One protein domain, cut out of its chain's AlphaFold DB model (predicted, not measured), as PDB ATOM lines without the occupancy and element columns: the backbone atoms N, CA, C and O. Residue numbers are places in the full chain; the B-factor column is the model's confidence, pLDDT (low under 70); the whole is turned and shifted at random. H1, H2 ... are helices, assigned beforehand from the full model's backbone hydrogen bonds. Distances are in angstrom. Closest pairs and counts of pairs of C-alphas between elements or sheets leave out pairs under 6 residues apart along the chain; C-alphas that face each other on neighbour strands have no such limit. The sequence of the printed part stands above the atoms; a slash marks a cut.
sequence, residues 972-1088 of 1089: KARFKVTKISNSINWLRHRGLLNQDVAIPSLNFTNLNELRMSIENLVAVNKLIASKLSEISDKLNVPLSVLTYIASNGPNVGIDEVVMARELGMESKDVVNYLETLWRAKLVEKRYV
ATOM      1  N   LYS A 972     107.168 126.374  97.172       75.00
ATOM      2  CA  LYS A 972     106.234 126.292  98.309       75.00
ATOM      3  C   LYS A 972     104.902 125.642  97.922       75.00
ATOM      4  O   LYS A 972     104.370 124.817  98.669       75.00
ATOM      5  N   ALA A 973     104.379 125.954  96.736       74.88
ATOM      6  CA  ALA A 973     103.142 125.368  96.224       74.88
ATOM      7  C   ALA A 973     103.223 123.841  96.113       74.88
ATOM      8  O   ALA A 973     102.282 123.154  96.513       74.88
ATOM      9  N   ARG A 974     104.360 123.291  95.664       79.00
ATOM     10  CA  ARG A 974     104.564 121.833  95.573       79.00
ATOM     11  C   ARG A 974     104.342 121.120  96.911       79.00
ATOM     12  O   ARG A 974     103.656 120.104  96.936       79.00
ATOM     13  N   PHE A 975     104.821 121.678  98.026       73.88
ATOM     14  CA  PHE A 975     104.579 121.107  99.360       73.88
ATOM     15  C   PHE A 975     103.091 121.081  99.735       73.88
ATOM     16  O   PHE A 975     102.607 120.109 100.325       73.88
ATOM     17  N   LYS A 976     102.341 122.133  99.385       76.06
ATOM     18  CA  LYS A 976     100.899 122.213  99.652       76.06
ATOM     19  C   LYS A 976     100.106 121.206  98.815       76.06
ATOM     20  O   LYS A 976      99.182 120.585  99.340       76.06
ATOM     21  N   VAL A 977     100.499 120.995  97.558       78.25
ATOM     22  CA  VAL A 977      99.891 119.990  96.670       78.25
ATOM     23  C   VAL A 977     100.025 118.576  97.247       78.25
ATOM     24  O   VAL A 977      99.064 117.812  97.196       78.25
ATOM     25  N   THR A 978     101.151 118.240  97.885       76.12
ATOM     26  CA  THR A 978     101.320 116.937  98.556       76.12
ATOM     27  C   THR A 978     100.304 116.731  99.686       76.12
ATOM     28  O   THR A 978      99.680 115.675  99.769       76.12
ATOM     29  N   LYS A 979     100.060 117.751 100.522       73.31
ATOM     30  CA  LYS A 979      99.046 117.679 101.594       73.31
ATOM     31  C   LYS A 979      97.625 117.536 101.041       73.31
ATOM     32  O   LYS A 979      96.839 116.743 101.554       73.31
ATOM     33  N   ILE A 980      97.317 118.267  99.968       76.25
ATOM     34  CA  ILE A 980      96.048 118.170  99.231       76.25
ATOM     35  C   ILE A 980      95.843 116.745  98.696       76.25
ATOM     36  O   ILE A 980      94.771 116.172  98.879       76.25
ATOM     37  N   SER A 981      96.884 116.144  98.111       77.06
ATOM     38  CA  SER A 981      96.865 114.756  97.632       77.06
ATOM     39  C   SER A 981      96.485 113.765  98.733       77.06
ATOM     40  O   SER A 981      95.579 112.946  98.561       77.06
ATOM     41  N   ASN A 982      97.119 113.885  99.902       77.25
ATOM     42  CA  ASN A 982      96.847 113.023 101.049       77.25
ATOM     43  C   ASN A 982      95.398 113.151 101.537       77.25
ATOM     44  O   ASN A 982      94.748 112.134 101.782       77.25
ATOM     45  N   SER A 983      94.862 114.377 101.596       72.25
ATOM     46  CA  SER A 983      93.464 114.629 101.975       72.25
ATOM     47  C   SER A 983      92.461 114.041 100.990       72.25
ATOM     48  O   SER A 983      91.471 113.446 101.418       72.25
ATOM     49  N   ILE A 984      92.725 114.135  99.682       76.69
ATOM     50  CA  ILE A 984      91.895 113.476  98.662       76.69
ATOM     51  C   ILE A 984      91.917 111.961  98.869       76.69
ATOM     52  O   ILE A 984      90.865 111.325  98.878       76.69
ATOM     53  N   ASN A 985      93.101 111.377  99.057       76.56
ATOM     54  CA  ASN A 985      93.250 109.933  99.227       76.56
ATOM     55  C   ASN A 985      92.571 109.429 100.507       76.56
ATOM     56  O   ASN A 985      91.937 108.375 100.480       76.56
ATOM     57  N   TRP A 986      92.631 110.192 101.603       74.75
ATOM     58  CA  TRP A 986      91.923 109.873 102.844       74.75
ATOM     59  C   TRP A 986      90.400 109.900 102.651       74.75
ATOM     60  O   TRP A 986      89.721 108.924 102.980       74.75
ATOM     61  N   LEU A 987      89.866 110.964 102.035       73.62
ATOM     62  CA  LEU A 987      88.432 111.089 101.742       73.62
ATOM     63  C   LEU A 987      87.940 109.987 100.786       73.62
ATOM     64  O   LEU A 987      86.864 109.428 101.000       73.62
ATOM     65  N   ARG A 988      88.738 109.614  99.776       78.12
ATOM     66  CA  ARG A 988      88.445 108.489  98.869       78.12
ATOM     67  C   ARG A 988      88.403 107.153  99.597       78.12
ATOM     68  O   ARG A 988      87.453 106.398  99.420       78.12
ATOM     69  N   HIS A 989      89.403 106.862 100.431       72.56
ATOM     70  CA  HIS A 989      89.479 105.596 101.169       72.56
ATOM     71  C   HIS A 989      88.289 105.416 102.128       72.56
ATOM     72  O   HIS A 989      87.886 104.291 102.419       72.56
ATOM     73  N   ARG A 990      87.699 106.511 102.620       69.88
ATOM     74  CA  ARG A 990      86.494 106.480 103.465       69.88
ATOM     75  C   ARG A 990      85.180 106.561 102.672       69.88
ATOM     76  O   ARG A 990      84.119 106.615 103.282       69.88
ATOM     77  N   GLY A 991      85.236 106.529 101.337       66.69
ATOM     78  CA  GLY A 991      84.060 106.548 100.458       66.69
ATOM     79  C   GLY A 991      83.343 107.900 100.387       66.69
ATOM     80  O   GLY A 991      82.192 107.959  99.968       66.69
ATOM     81  N   LEU A 992      84.005 108.984 100.806       68.06
ATOM     82  CA  LEU A 992      83.436 110.334 100.916       68.06
ATOM     83  C   LEU A 992      83.748 111.230  99.707       68.06
ATOM     84  O   LEU A 992      83.282 112.370  99.643       68.06
ATOM     85  N   LEU A 993      84.540 110.732  98.753       72.56
ATOM     86  CA  LEU A 993      84.888 111.417  97.511       72.56
ATOM     87  C   LEU A 993      84.916 110.441  96.324       72.56
ATOM     88  O   LEU A 993      85.386 109.312  96.465       72.56
ATOM     89  N   ASN A 994      84.481 110.904  95.148       62.62
ATOM     90  CA  ASN A 994      84.501 110.129  93.900       62.62
ATOM     91  C   ASN A 994      85.945 109.816  93.441       62.62
ATOM     92  O   ASN A 994      86.877 110.587  93.697       62.62
ATOM     93  N   GLN A 995      86.146 108.697  92.730       58.19
ATOM     94  CA  GLN A 995      87.481 108.242  92.302       58.19
ATOM     95  C   GLN A 995      88.170 109.182  91.279       58.19
ATOM     96  O   GLN A 995      89.395 109.175  91.212       58.19
ATOM     97  N   ASP A 996      87.457 110.098  90.611       59.69
ATOM     98  CA  ASP A 996      87.965 110.855  89.443       59.69
ATOM     99  C   ASP A 996      88.666 112.208  89.714       59.69
ATOM    100  O   ASP A 996      89.064 112.899  88.778       59.69
ATOM    101  N   VAL A 997      88.856 112.639  90.967       68.56
ATOM    102  CA  VAL A 997      89.531 113.930  91.254       68.56
ATOM    103  C   VAL A 997      91.047 113.872  90.970       68.56
ATOM    104  O   VAL A 997      91.838 113.408  91.794       68.56
ATOM    105  N   ALA A 998      91.477 114.327  89.794       66.69
ATOM    106  CA  ALA A 998      92.890 114.377  89.405       66.69
ATOM    107  C   ALA A 998      93.649 115.544  90.069       66.69
ATOM    108  O   ALA A 998      93.076 116.597  90.346       66.69
ATOM    109  N   ILE A 999      94.956 115.370  90.294       70.06
ATOM    110  CA  ILE A 999      95.841 116.402  90.856       70.06
ATOM    111  C   ILE A 999      96.698 116.981  89.717       70.06
ATOM    112  O   ILE A 999      97.534 116.253  89.178       70.06
ATOM    113  N   PRO A1000      96.502 118.256  89.326       71.00
ATOM    114  CA  PRO A1000      97.313 118.911  88.299       71.00
ATOM    115  C   PRO A1000      98.811 118.944  88.648       71.00
ATOM    116  O   PRO A1000      99.184 119.192  89.797       71.00
ATOM    117  N   SER A1001      99.675 118.726  87.647       69.19
ATOM    118  CA  SER A1001     101.138 118.841  87.789       69.19
ATOM    119  C   SER A1001     101.585 120.311  87.833       69.19
ATOM    120  O   SER A1001     100.854 121.181  87.376       69.19
ATOM    121  N   LEU A1002     102.790 120.589  88.347       71.88
ATOM    122  CA  LEU A1002     103.393 121.935  88.397       71.88
ATOM    123  C   LEU A1002     104.627 122.096  87.475       71.88
ATOM    124  O   LEU A1002     105.466 122.957  87.728       71.88
ATOM    125  N   ASN A1003     104.773 121.273  86.428       70.12
ATOM    126  CA  ASN A1003     105.871 121.375  85.453       70.12
ATOM    127  C   ASN A1003     105.348 121.918  84.105       70.12
ATOM    128  O   ASN A1003     104.660 121.185  83.402       70.12
ATOM    129  N   PHE A1004     105.685 123.165  83.738       67.69
ATOM    130  CA  PHE A1004     105.199 123.836  82.513       67.69
ATOM    131  C   PHE A1004     106.290 124.632  81.791       67.69
ATOM    132  O   PHE A1004     107.241 125.095  82.420       67.69
ATOM    133  N   THR A1005     106.124 124.819  80.478       60.22
ATOM    134  CA  THR A1005     107.023 125.599  79.606       60.22
ATOM    135  C   THR A1005     106.566 127.049  79.407       60.22
ATOM    136  O   THR A1005     107.370 127.880  78.991       60.22
ATOM    137  N   ASN A1006     105.309 127.384  79.731       70.56
ATOM    138  CA  ASN A1006     104.735 128.724  79.576       70.56
ATOM    139  C   ASN A1006     104.029 129.207  80.864       70.56
ATOM    140  O   ASN A1006     103.302 128.455  81.515       70.56
ATOM    141  N   LEU A1007     104.206 130.493  81.196       70.38
ATOM    142  CA  LEU A1007     103.566 131.204  82.313       70.38
ATOM    143  C   LEU A1007     102.032 131.088  82.316       70.38
ATOM    144  O   LEU A1007     101.430 130.955  83.381       70.38
ATOM    145  N   ASN A1008     101.393 131.089  81.142       72.94
ATOM    146  CA  ASN A1008      99.935 130.957  81.042       72.94
ATOM    147  C   ASN A1008      99.429 129.568  81.456       72.94
ATOM    148  O   ASN A1008      98.438 129.461  82.179       72.94
ATOM    149  N   GLU A1009     100.118 128.510  81.034       73.88
ATOM    150  CA  GLU A1009      99.769 127.125  81.375       73.88
ATOM    151  C   GLU A1009      99.986 126.845  82.866       73.88
ATOM    152  O   GLU A1009      99.159 126.200  83.520       73.88
ATOM    153  N   LEU A1010     101.069 127.405  83.415       78.50
ATOM    154  CA  LEU A1010     101.358 127.377  84.843       78.50
ATOM    155  C   LEU A1010     100.217 128.027  85.643       78.50
ATOM    156  O   LEU A1010      99.684 127.394  86.558       78.50
ATOM    157  N   ARG A1011      99.790 129.244  85.270       76.56
ATOM    158  CA  ARG A1011      98.686 129.963  85.933       76.56
ATOM    159  C   ARG A1011      97.395 129.145  85.960       76.56
ATOM    160  O   ARG A1011      96.808 128.987  87.029       76.56
ATOM    161  N   MET A1012      96.981 128.596  84.817       76.94
ATOM    162  CA  MET A1012      95.755 127.790  84.709       76.94
ATOM    163  C   MET A1012      95.786 126.556  85.621       76.94
ATOM    164  O   MET A1012      94.788 126.203  86.249       76.94
ATOM    165  N   SER A1013      96.943 125.908  85.746       76.56
ATOM    166  CA  SER A1013      97.087 124.710  86.581       76.56
ATOM    167  C   SER A1013      97.066 125.020  88.076       76.56
ATOM    168  O   SER A1013      96.488 124.263  88.858       76.56
ATOM    169  N   ILE A1014      97.625 126.165  88.476       78.06
ATOM    170  CA  ILE A1014      97.510 126.677  89.846       78.06
ATOM    171  C   ILE A1014      96.057 127.039  90.165       78.06
ATOM    172  O   ILE A1014      95.573 126.694  91.240       78.06
ATOM    173  N   GLU A1015      95.336 127.676  89.239       75.62
ATOM    174  CA  GLU A1015      93.912 127.987  89.414       75.62
ATOM    175  C   GLU A1015      93.076 126.715  89.635       75.62
ATOM    176  O   GLU A1015      92.264 126.663  90.563       75.62
ATOM    177  N   ASN A1016      93.349 125.650  88.875       76.38
ATOM    178  CA  ASN A1016      92.721 124.344  89.083       76.38
ATOM    179  C   ASN A1016      93.050 123.749  90.463       76.38
ATOM    180  O   ASN A1016      92.156 123.253  91.151       76.38
ATOM    181  N   LEU A1017      94.307 123.831  90.914       76.00
ATOM    182  CA  LEU A1017      94.711 123.361  92.245       76.00
ATOM    183  C   LEU A1017      94.029 124.138  93.378       76.00
ATOM    184  O   LEU A1017      93.623 123.533  94.373       76.00
ATOM    185  N   VAL A1018      93.853 125.455  93.229       75.56
ATOM    186  CA  VAL A1018      93.108 126.285  94.191       75.56
ATOM    187  C   VAL A1018      91.647 125.837  94.271       75.56
ATOM    188  O   VAL A1018      91.104 125.718  95.372       75.56
ATOM    189  N   ALA A1019      91.013 125.542  93.132       74.62
ATOM    190  CA  ALA A1019      89.640 125.036  93.094       74.62
ATOM    191  C   ALA A1019      89.508 123.660  93.777       74.62
ATOM    192  O   ALA A1019      88.611 123.466  94.600       74.62
ATOM    193  N   VAL A1020      90.440 122.736  93.512       75.38
ATOM    194  CA  VAL A1020      90.485 121.413  94.164       75.38
ATOM    195  C   VAL A1020      90.683 121.545  95.678       75.38
ATOM    196  O   VAL A1020      89.977 120.897  96.450       75.38
ATOM    197  N   ASN A1021      91.585 122.422  96.127       78.25
ATOM    198  CA  ASN A1021      91.815 122.671  97.551       78.25
ATOM    199  C   ASN A1021      90.552 123.201  98.257       78.25
ATOM    200  O   ASN A1021      90.208 122.738  99.345       78.25
ATOM    201  N   LYS A1022      89.813 124.125  97.621       75.62
ATOM    202  CA  LYS A1022      88.529 124.625  98.144       75.62
ATOM    203  C   LYS A1022      87.471 123.528  98.230       75.62
ATOM    204  O   LYS A1022      86.752 123.468  99.226       75.62
ATOM    205  N   LEU A1023      87.388 122.651  97.228       78.12
ATOM    206  CA  LEU A1023      86.464 121.516  97.250       78.12
ATOM    207  C   LEU A1023      86.741 120.608  98.457       78.12
ATOM    208  O   LEU A1023      85.817 120.276  99.198       78.12
ATOM    209  N   ILE A1024      88.007 120.263  98.701       74.50
ATOM    210  CA  ILE A1024      88.415 119.439  99.850       74.50
ATOM    211  C   ILE A1024      88.079 120.135 101.165       74.50
ATOM    212  O   ILE A1024      87.470 119.519 102.034       74.50
ATOM    213  N   ALA A1025      88.423 121.418 101.295       72.06
ATOM    214  CA  ALA A1025      88.115 122.198 102.490       72.06
ATOM    215  C   ALA A1025      86.601 122.242 102.760       72.06
ATOM    216  O   ALA A1025      86.181 122.029 103.894       72.06
ATOM    217  N   SER A1026      85.774 122.425 101.722       77.75
ATOM    218  CA  SER A1026      84.311 122.406 101.854       77.75
ATOM    219  C   SER A1026      83.780 121.043 102.298       77.75
ATOM    220  O   SER A1026      82.904 120.978 103.154       77.75
ATOM    221  N   LYS A1027      84.352 119.943 101.786       75.25
ATOM    222  CA  LYS A1027      83.961 118.583 102.173       75.25
ATOM    223  C   LYS A1027      84.365 118.258 103.603       75.25
ATOM    224  O   LYS A1027      83.571 117.680 104.336       75.25
ATOM    225  N   LEU A1028      85.565 118.655 104.015       75.06
ATOM    226  CA  LEU A1028      86.012 118.510 105.399       75.06
ATOM    227  C   LEU A1028      85.169 119.365 106.354       75.06
ATOM    228  O   LEU A1028      84.839 118.885 107.433       75.06
ATOM    229  N   SER A1029      84.760 120.572 105.943       76.19
ATOM    230  CA  SER A1029      83.829 121.420 106.706       76.19
ATOM    231  C   SER A1029      82.453 120.780 106.829       76.19
ATOM    232  O   SER A1029      81.935 120.675 107.929       76.19
ATOM    233  N   GLU A1030      81.896 120.248 105.738       77.69
ATOM    234  CA  GLU A1030      80.608 119.543 105.767       77.69
ATOM    235  C   GLU A1030      80.628 118.365 106.760       77.69
ATOM    236  O   GLU A1030      79.651 118.111 107.463       77.69
ATOM    237  N   ILE A1031      81.751 117.641 106.835       75.00
ATOM    238  CA  ILE A1031      81.948 116.541 107.789       75.00
ATOM    239  C   ILE A1031      82.107 117.074 109.219       75.00
ATOM    240  O   ILE A1031      81.524 116.514 110.148       75.00
ATOM    241  N   SER A1032      82.881 118.146 109.384       78.19
ATOM    242  CA  SER A1032      83.116 118.838 110.655       78.19
ATOM    243  C   SER A1032      81.810 119.305 111.284       78.19
ATOM    244  O   SER A1032      81.541 118.959 112.434       78.19
ATOM    245  N   ASP A1033      80.958 119.964 110.500       79.62
ATOM    246  CA  ASP A1033      79.664 120.480 110.943       79.62
ATOM    247  C   ASP A1033      78.681 119.342 111.260       79.62
ATOM    248  O   ASP A1033      77.995 119.375 112.281       79.62
ATOM    249  N   LYS A1034      78.637 118.282 110.434       76.88
ATOM    250  CA  LYS A1034      77.753 117.121 110.670       76.88
ATOM    251  C   LYS A1034      78.086 116.348 111.941       76.88
ATOM    252  O   LYS A1034      77.182 115.801 112.568       76.88
ATOM    253  N   LEU A1035      79.368 116.240 112.279       76.19
ATOM    254  CA  LEU A1035      79.838 115.468 113.434       76.19
ATOM    255  C   LEU A1035      80.140 116.345 114.653       76.19
ATOM    256  O   LEU A1035      80.473 115.808 115.706       76.19
ATOM    257  N   ASN A1036      80.012 117.668 114.511       77.44
ATOM    258  CA  ASN A1036      80.391 118.675 115.498       77.44
ATOM    259  C   ASN A1036      81.832 118.489 116.021       77.44
ATOM    260  O   ASN A1036      82.103 118.590 117.217       77.44
ATOM    261  N   VAL A1037      82.754 118.171 115.109       76.75
ATOM    262  CA  VAL A1037      84.190 118.001 115.382       76.75
ATOM    263  C   VAL A1037      84.934 119.183 114.769       76.75
ATOM    264  O   VAL A1037      84.675 119.465 113.601       76.75
ATOM    265  N   PRO A1038      85.883 119.843 115.458       78.62
ATOM    266  CA  PRO A1038      86.605 120.980 114.897       78.62
ATOM    267  C   PRO A1038      87.254 120.671 113.544       78.62
ATOM    268  O   PRO A1038      87.955 119.669 113.379       78.62
ATOM    269  N   LEU A1039      87.069 121.566 112.571       76.62
ATOM    270  CA  LEU A1039      87.597 121.396 111.216       76.62
ATOM    271  C   LEU A1039      89.118 121.210 111.202       76.62
ATOM    272  O   LEU A1039      89.642 120.468 110.375       76.62
ATOM    273  N   SER A1040      89.841 121.842 112.127       72.50
ATOM    274  CA  SER A1040      91.294 121.707 112.264       72.50
ATOM    275  C   SER A1040      91.727 120.274 112.596       72.50
ATOM    276  O   SER A1040      92.686 119.784 112.002       72.50
ATOM    277  N   VAL A1041      90.972 119.568 113.443       71.62
ATOM    278  CA  VAL A1041      91.189 118.152 113.797       71.62
ATOM    279  C   VAL A1041      90.993 117.270 112.563       71.62
ATOM    280  O   VAL A1041      91.874 116.489 112.202       71.62
ATOM    281  N   LEU A1042      89.880 117.449 111.849       73.75
ATOM    282  CA  LEU A1042      89.587 116.709 110.615       73.75
ATOM    283  C   LEU A1042      90.594 116.989 109.497       73.75
ATOM    284  O   LEU A1042      91.019 116.070 108.800       73.75
ATOM    285  N   THR A1043      91.000 118.246 109.337       74.31
ATOM    286  CA  THR A1043      91.960 118.660 108.307       74.31
ATOM    287  C   THR A1043      93.339 118.084 108.586       74.31
ATOM    288  O   THR A1043      93.997 117.616 107.659       74.31
ATOM    289  N   TYR A1044      93.761 118.049 109.853       74.88
ATOM    290  CA  TYR A1044      95.019 117.427 110.248       74.88
ATOM    291  C   TYR A1044      95.036 115.937 109.894       74.88
ATOM    292  O   TYR A1044      95.930 115.480 109.180       74.88
ATOM    293  N   ILE A1045      93.990 115.205 110.283       71.81
ATOM    294  CA  ILE A1045      93.858 113.772 109.999       71.81
ATOM    295  C   ILE A1045      93.825 113.510 108.491       71.81
ATOM    296  O   ILE A1045      94.594 112.692 107.983       71.81
ATOM    297  N   ALA A1046      92.991 114.246 107.754       72.25
ATOM    298  CA  ALA A1046      92.899 114.105 106.308       72.25
ATOM    299  C   ALA A1046      94.243 114.406 105.623       72.25
ATOM    300  O   ALA A1046      94.646 113.695 104.707       72.25
ATOM    301  N   SER A1047      94.981 115.426 106.070       75.31
ATOM    302  CA  SER A1047      96.266 115.820 105.471       75.31
ATOM    303  C   SER A1047      97.412 114.825 105.691       75.31
ATOM    304  O   SER A1047      98.365 114.822 104.907       75.31
ATOM    305  N   ASN A1048      97.296 113.944 106.688       73.12
ATOM    306  CA  ASN A1048      98.257 112.869 106.943       73.12
ATOM    307  C   ASN A1048      97.966 111.590 106.134       73.12
ATOM    308  O   ASN A1048      98.877 110.803 105.902       73.12
ATOM    309  N   GLY A1049      96.747 111.421 105.606       71.38
ATOM    310  CA  GLY A1049      96.391 110.324 104.697       71.38
ATOM    311  C   GLY A1049      95.766 109.093 105.382       71.38
ATOM    312  O   GLY A1049      95.701 109.007 106.609       71.38
ATOM    313  N   PRO A1050      95.229 108.130 104.604       62.06
ATOM    314  CA  PRO A1050      94.555 106.949 105.150       62.06
ATOM    315  C   PRO A1050      95.541 105.983 105.826       62.06
ATOM    316  O   PRO A1050      96.595 105.683 105.274       62.06
ATOM    317  N   ASN A1051      95.157 105.451 106.995       62.19
ATOM    318  CA  ASN A1051      95.876 104.435 107.791       62.19
ATOM    319  C   ASN A1051      97.156 104.893 108.524       62.19
ATOM    320  O   ASN A1051      97.907 104.047 109.009       62.19
ATOM    321  N   VAL A1052      97.393 106.202 108.664       64.69
ATOM    322  CA  VAL A1052      98.458 106.734 109.532       64.69
ATOM    323  C   VAL A1052      97.985 106.730 110.991       64.69
ATOM    324  O   VAL A1052      96.884 107.194 111.283       64.69
ATOM    325  N   GLY A1053      98.791 106.173 111.904       59.59
ATOM    326  CA  GLY A1053      98.486 106.165 113.337       59.59
ATOM    327  C   GLY A1053      98.547 107.574 113.920       59.59
ATOM    328  O   GLY A1053      99.543 108.267 113.735       59.59
ATOM    329  N   ILE A1054      97.473 108.001 114.581       70.19
ATOM    330  CA  ILE A1054      97.356 109.338 115.169       70.19
ATOM    331  C   ILE A1054      97.667 109.225 116.659       70.19
ATOM    332  O   ILE A1054      96.999 108.475 117.363       70.19
ATOM    333  N   ASP A1055      98.683 109.957 117.110       67.25
ATOM    334  CA  ASP A1055      99.010 110.133 118.527       67.25
ATOM    335  C   ASP A1055      98.244 111.356 119.051       67.25
ATOM    336  O   ASP A1055      98.442 112.480 118.573       67.25
ATOM    337  N   GLU A1056      97.342 111.135 120.007       66.31
ATOM    338  CA  GLU A1056      96.495 112.183 120.578       66.31
ATOM    339  C   GLU A1056      97.295 113.319 121.230       66.31
ATOM    340  O   GLU A1056      96.900 114.477 121.111       66.31
ATOM    341  N   VAL A1057      98.450 113.034 121.846       72.06
ATOM    342  CA  VAL A1057      99.267 114.026 122.560       72.06
ATOM    343  C   VAL A1057     100.001 114.923 121.568       72.06
ATOM    344  O   VAL A1057     100.101 116.136 121.772       72.06
ATOM    345  N   VAL A1058     100.494 114.346 120.468       74.62
ATOM    346  CA  VAL A1058     101.148 115.105 119.390       74.62
ATOM    347  C   VAL A1058     100.128 115.975 118.660       74.62
ATOM    348  O   VAL A1058     100.358 117.167 118.468       74.62
ATOM    349  N   MET A1059      98.973 115.407 118.319       77.31
ATOM    350  CA  MET A1059      97.898 116.138 117.656       77.31
ATOM    351  C   MET A1059      97.347 117.271 118.533       77.31
ATOM    352  O   MET A1059      97.148 118.381 118.044       77.31
ATOM    353  N   ALA A1060      97.158 117.026 119.833       70.38
ATOM    354  CA  ALA A1060      96.757 118.041 120.802       70.38
ATOM    355  C   ALA A1060      97.760 119.202 120.866       70.38
ATOM    356  O   ALA A1060      97.356 120.365 120.825       70.38
ATOM    357  N   ARG A1061      99.069 118.908 120.868       78.00
ATOM    358  CA  ARG A1061     100.121 119.935 120.847       78.00
ATOM    359  C   ARG A1061     100.112 120.753 119.556       78.00
ATOM    360  O   ARG A1061     100.203 121.974 119.625       78.00
ATOM    361  N   GLU A1062     100.020 120.107 118.395       73.75
ATOM    362  CA  GLU A1062     100.064 120.805 117.100       73.75
ATOM    363  C   GLU A1062      98.801 121.622 116.813       73.75
ATOM    364  O   GLU A1062      98.869 122.656 116.148       73.75
ATOM    365  N   LEU A1063      97.655 121.187 117.335       74.81
ATOM    366  CA  LEU A1063      96.384 121.892 117.186       74.81
ATOM    367  C   LEU A1063      96.083 122.858 118.340       74.81
ATOM    368  O   LEU A1063      95.094 123.586 118.263       74.81
ATOM    369  N   GLY A1064      96.921 122.885 119.384       72.75
ATOM    370  CA  GLY A1064      96.753 123.744 120.559       72.75
ATOM    371  C   GLY A1064      95.513 123.411 121.397       72.75
ATOM    372  O   GLY A1064      94.886 124.316 121.939       72.75
ATOM    373  N   MET A1065      95.132 122.133 121.464       75.38
ATOM    374  CA  MET A1065      93.937 121.642 122.162       75.38
ATOM    375  C   MET A1065      94.317 120.801 123.388       75.38
ATOM    376  O   MET A1065      95.403 120.231 123.446       75.38
ATOM    377  N   GLU A1066      93.417 120.687 124.365       75.25
ATOM    378  CA  GLU A1066      93.571 119.758 125.492       75.25
ATOM    379  C   GLU A1066      93.449 118.307 124.995       75.25
ATOM    380  O   GLU A1066      92.532 117.969 124.243       75.25
ATOM    381  N   SER A1067      94.355 117.419 125.427       70.69
ATOM    382  CA  SER A1067      94.412 116.024 124.939       70.69
ATOM    383  C   SER A1067      93.084 115.280 125.121       70.69
ATOM    384  O   SER A1067      92.629 114.544 124.246       70.69
ATOM    385  N   LYS A1068      92.392 115.556 126.231       72.25
ATOM    386  CA  LYS A1068      91.097 114.949 126.547       72.25
ATOM    387  C   LYS A1068      90.009 115.300 125.522       72.25
ATOM    388  O   LYS A1068      89.178 114.454 125.200       72.25
ATOM    389  N   ASP A1069      90.034 116.517 124.983       73.81
ATOM    390  CA  ASP A1069      89.078 116.953 123.964       73.81
ATOM    391  C   ASP A1069      89.384 116.305 122.611       73.81
ATOM    392  O   ASP A1069      88.470 115.871 121.910       73.81
ATOM    393  N   VAL A1070      90.669 116.147 122.272       72.12
ATOM    394  CA  VAL A1070      91.100 115.440 121.056       72.12
ATOM    395  C   VAL A1070      90.661 113.976 121.082       72.12
ATOM    396  O   VAL A1070      90.107 113.508 120.087       72.12
ATOM    397  N   VAL A1071      90.815 113.275 122.211       74.00
ATOM    398  CA  VAL A1071      90.330 111.890 122.364       74.00
ATOM    399  C   VAL A1071      88.813 111.818 122.169       74.00
ATOM    400  O   VAL A1071      88.342 110.980 121.403       74.00
ATOM    401  N   ASN A1072      88.042 112.738 122.760       73.38
ATOM    402  CA  ASN A1072      86.586 112.788 122.567       73.38
ATOM    403  C   ASN A1072      86.196 112.988 121.092       73.38
ATOM    404  O   ASN A1072      85.268 112.346 120.584       73.38
ATOM    405  N   TYR A1073      86.908 113.857 120.376       77.56
ATOM    406  CA  TYR A1073      86.667 114.066 118.952       77.56
ATOM    407  C   TYR A1073      87.081 112.854 118.110       77.56
ATOM    408  O   TYR A1073      86.332 112.466 117.212       77.56
ATOM    409  N   LEU A1074      88.206 112.202 118.415       72.69
ATOM    410  CA  LEU A1074      88.618 110.951 117.767       72.69
ATOM    411  C   LEU A1074      87.603 109.828 118.020       72.69
ATOM    412  O   LEU A1074      87.272 109.087 117.095       72.69
ATOM    413  N   GLU A1075      87.028 109.758 119.222       70.69
ATOM    414  CA  GLU A1075      85.952 108.824 119.562       70.69
ATOM    415  C   GLU A1075      84.695 109.076 118.733       70.69
ATOM    416  O   GLU A1075      84.090 108.144 118.198       70.69
ATOM    417  N   THR A1076      84.346 110.347 118.554       76.69
ATOM    418  CA  THR A1076      83.217 110.776 117.722       76.69
ATOM    419  C   THR A1076      83.443 110.410 116.252       76.69
ATOM    420  O   THR A1076      82.569 109.821 115.608       76.69
ATOM    421  N   LEU A1077      84.644 110.666 115.726       74.38
ATOM    422  CA  LEU A1077      85.027 110.299 114.362       74.38
ATOM    423  C   LEU A1077      85.102 108.779 114.162       74.38
ATOM    424  O   LEU A1077      84.744 108.284 113.090       74.38
ATOM    425  N   TRP A1078      85.518 108.019 115.179       73.06
ATOM    426  CA  TRP A1078      85.500 106.558 115.140       73.06
ATOM    427  C   TRP A1078      84.076 106.000 115.107       73.06
ATOM    428  O   TRP A1078      83.783 105.131 114.281       73.06
ATOM    429  N   ARG A1079      83.162 106.513 115.942       72.62
ATOM    430  CA  ARG A1079      81.744 106.105 115.911       72.62
ATOM    431  C   ARG A1079      81.110 106.369 114.542       72.62
ATOM    432  O   ARG A1079      80.322 105.555 114.069       72.62
ATOM    433  N   ALA A1080      81.529 107.440 113.864       70.88
ATOM    434  CA  ALA A1080      81.156 107.748 112.482       70.88
ATOM    435  C   ALA A1080      81.918 106.929 111.410       70.88
ATOM    436  O   ALA A1080      81.725 107.149 110.216       70.88
ATOM    437  N   LYS A1081      82.768 105.974 111.815       71.75
ATOM    438  CA  LYS A1081      83.641 105.122 110.978       71.75
ATOM    439  C   LYS A1081      84.680 105.874 110.128       71.75
ATOM    440  O   LYS A1081      85.213 105.310 109.171       71.75
ATOM    441  N   LEU A1082      84.999 107.122 110.472       69.69
ATOM    442  CA  LEU A1082      85.988 107.940 109.755       69.69
ATOM    443  C   LEU A1082      87.423 107.714 110.253       69.69
ATOM    444  O   LEU A1082      88.380 107.870 109.492       69.69
ATOM    445  N   VAL A1083      87.562 107.270 111.502       69.88
ATOM    446  CA  VAL A1083      88.808 106.811 112.142       69.88
ATOM    447  C   VAL A1083      88.561 105.399 112.707       69.88
ATOM    448  O   VAL A1083      87.410 104.999 112.842       69.88
ATOM    449  N   GLU A1084      89.582 104.578 112.967       64.50
ATOM    450  CA  GLU A1084      89.416 103.191 113.461       64.50
ATOM    451  C   GLU A1084      89.535 103.075 114.991       64.50
ATOM    452  O   GLU A1084      90.287 103.826 115.601       64.50
ATOM    453  N   LYS A1085      88.854 102.091 115.615       57.19
ATOM    454  CA  LYS A1085      88.737 101.980 117.091       57.19
ATOM    455  C   LYS A1085      90.075 101.885 117.810       57.19
ATOM    456  O   LYS A1085      90.211 102.369 118.919       57.19
ATOM    457  N   ARG A1086      91.064 101.251 117.179       56.78
ATOM    458  CA  ARG A1086      92.423 101.111 117.723       56.78
ATOM    459  C   ARG A1086      93.110 102.454 118.019       56.78
ATOM    460  O   ARG A1086      94.154 102.446 118.649       56.78
ATOM    461  N   TYR A1087      92.531 103.562 117.559       57.53
ATOM    462  CA  TYR A1087      92.989 104.930 117.794       57.53
ATOM    463  C   TYR A1087      92.100 105.696 118.783       57.53
ATOM    464  O   TYR A1087      92.138 106.921 118.806       57.53
ATOM    465  N   VAL A1088      91.257 104.986 119.543       52.84
ATOM    466  CA  VAL A1088      90.446 105.565 120.610       52.84
ATOM    467  C   VAL A1088      90.369 104.617 121.805       52.84
ATOM    468  O   VAL A1088      89.614 103.638 121.786       52.84
TER     469      VAL A1088
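Overview. This is residues 972 to 1088 of the 1089 residues of an uncharacterized protein of Caldivirga sp (UniProt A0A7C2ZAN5). One long helix, H2, runs along much of the length of an elongated body; H1 crosses it at mid-length as a slanting X, and the short helix H3 folds back from the last part of H2 and packs on both. H4 and H5 meet nearly at a right angle and form a small head at the end of the body away from where H2 begins, while residues 990 to 1006 make a long loop from the last residue of H1 back to the first of H2. The printed part has 117 residues with five named helices, in the order H1, H2, H3, H4, H5, and no named strand; its class is all helix. The whole is only just compact, close to loose, with a radius of gyration of the C-alphas of 15.7 A, and it spans 51 by 28 by 23 A.

Along the chain. Begin with the longest helix, H2, residues 1007 to 1035. Find C-alpha 1007 at (103.566, 131.204, 82.313); from there the helix runs 42.2 A to C-alpha 1035 at (79.838, 115.468, 113.434). Go back to the first printed residue for H1, residues 972 to 989, which starts with C-alpha 972 at (106.234, 126.292, 98.309) and measures 26.8 A from first to last C-alpha. After H2 look for H3, residues 1039 to 1048, 14.3 A long, and then for H4, residues 1056 to 1063, 10.3 A long. H5, residues 1067 to 1079, is 18.4 A long and ends with C-alpha 1079 at (81.744, 106.105, 115.911).

Arrangement. Start at residues 1017 to 1024 of H2, where it touches residues 977 to 984 of H1. The closest C-alphas there are those of Ile 980 and Asn 1021, 6.4 A apart, and the two helices run the same way at a steep tilt of 43 degrees. Move along H2 to residues 1025 to 1033, with which it touches H3; here the closest C-alphas, of Ser 1032 and Leu 1039, are 5.2 A apart, and the helices run opposite ways at a steep tilt of 57 degrees. H3 is the hub, the helix that touches most others, namely H1, H2 and H4. It touches residues 979 to 987 of H1, about perpendicular at 85 degrees, with the C-alphas of Ser 983 and Ala 1046 the closest at 4.4 A. H3 and H4 only just touch, with 3 pairs of C-alphas within 8 A, the closest being Ser 1040 and Leu 1063 at 7.1 A; they run opposite ways at a steep tilt of 69 degrees, only just short of perpendicular. Residues 1067 to 1071 of H5 touch H4, about perpendicular at 74 degrees, and the closest C-alphas, of Ala 1060 and Ser 1067, are 5.2 A apart. H5 is close to H2 but not clearly touching, with the C-alphas of Leu 1035 and Thr 1076 the closest at 7.2 A. H1 is apart from H4 and from H5, and H2 is apart from H4. The helix packing is mostly crossed, with 0 of 5 touching pairs at a shallow tilt. Read the backbone O and N atoms of H1, H2, H3, H4 and H5, and you will find every O i to N i+4 pair within hydrogen-bond range.

Size, cuts and confidence. Look for the two C-alphas farthest apart at Asn 1006 and Lys 1068, 50.8 A from each other. The printed part has no cut. The link from H1 to H2, 17 residues, is long; H2 to H3 and H4 to H5 are tight links, and H3 to H4 is short. The mean pLDDT of the printed part is 72.4, and among the residues under 70 are 994 to 998, 1050 to 1053 and 1082 to 1088.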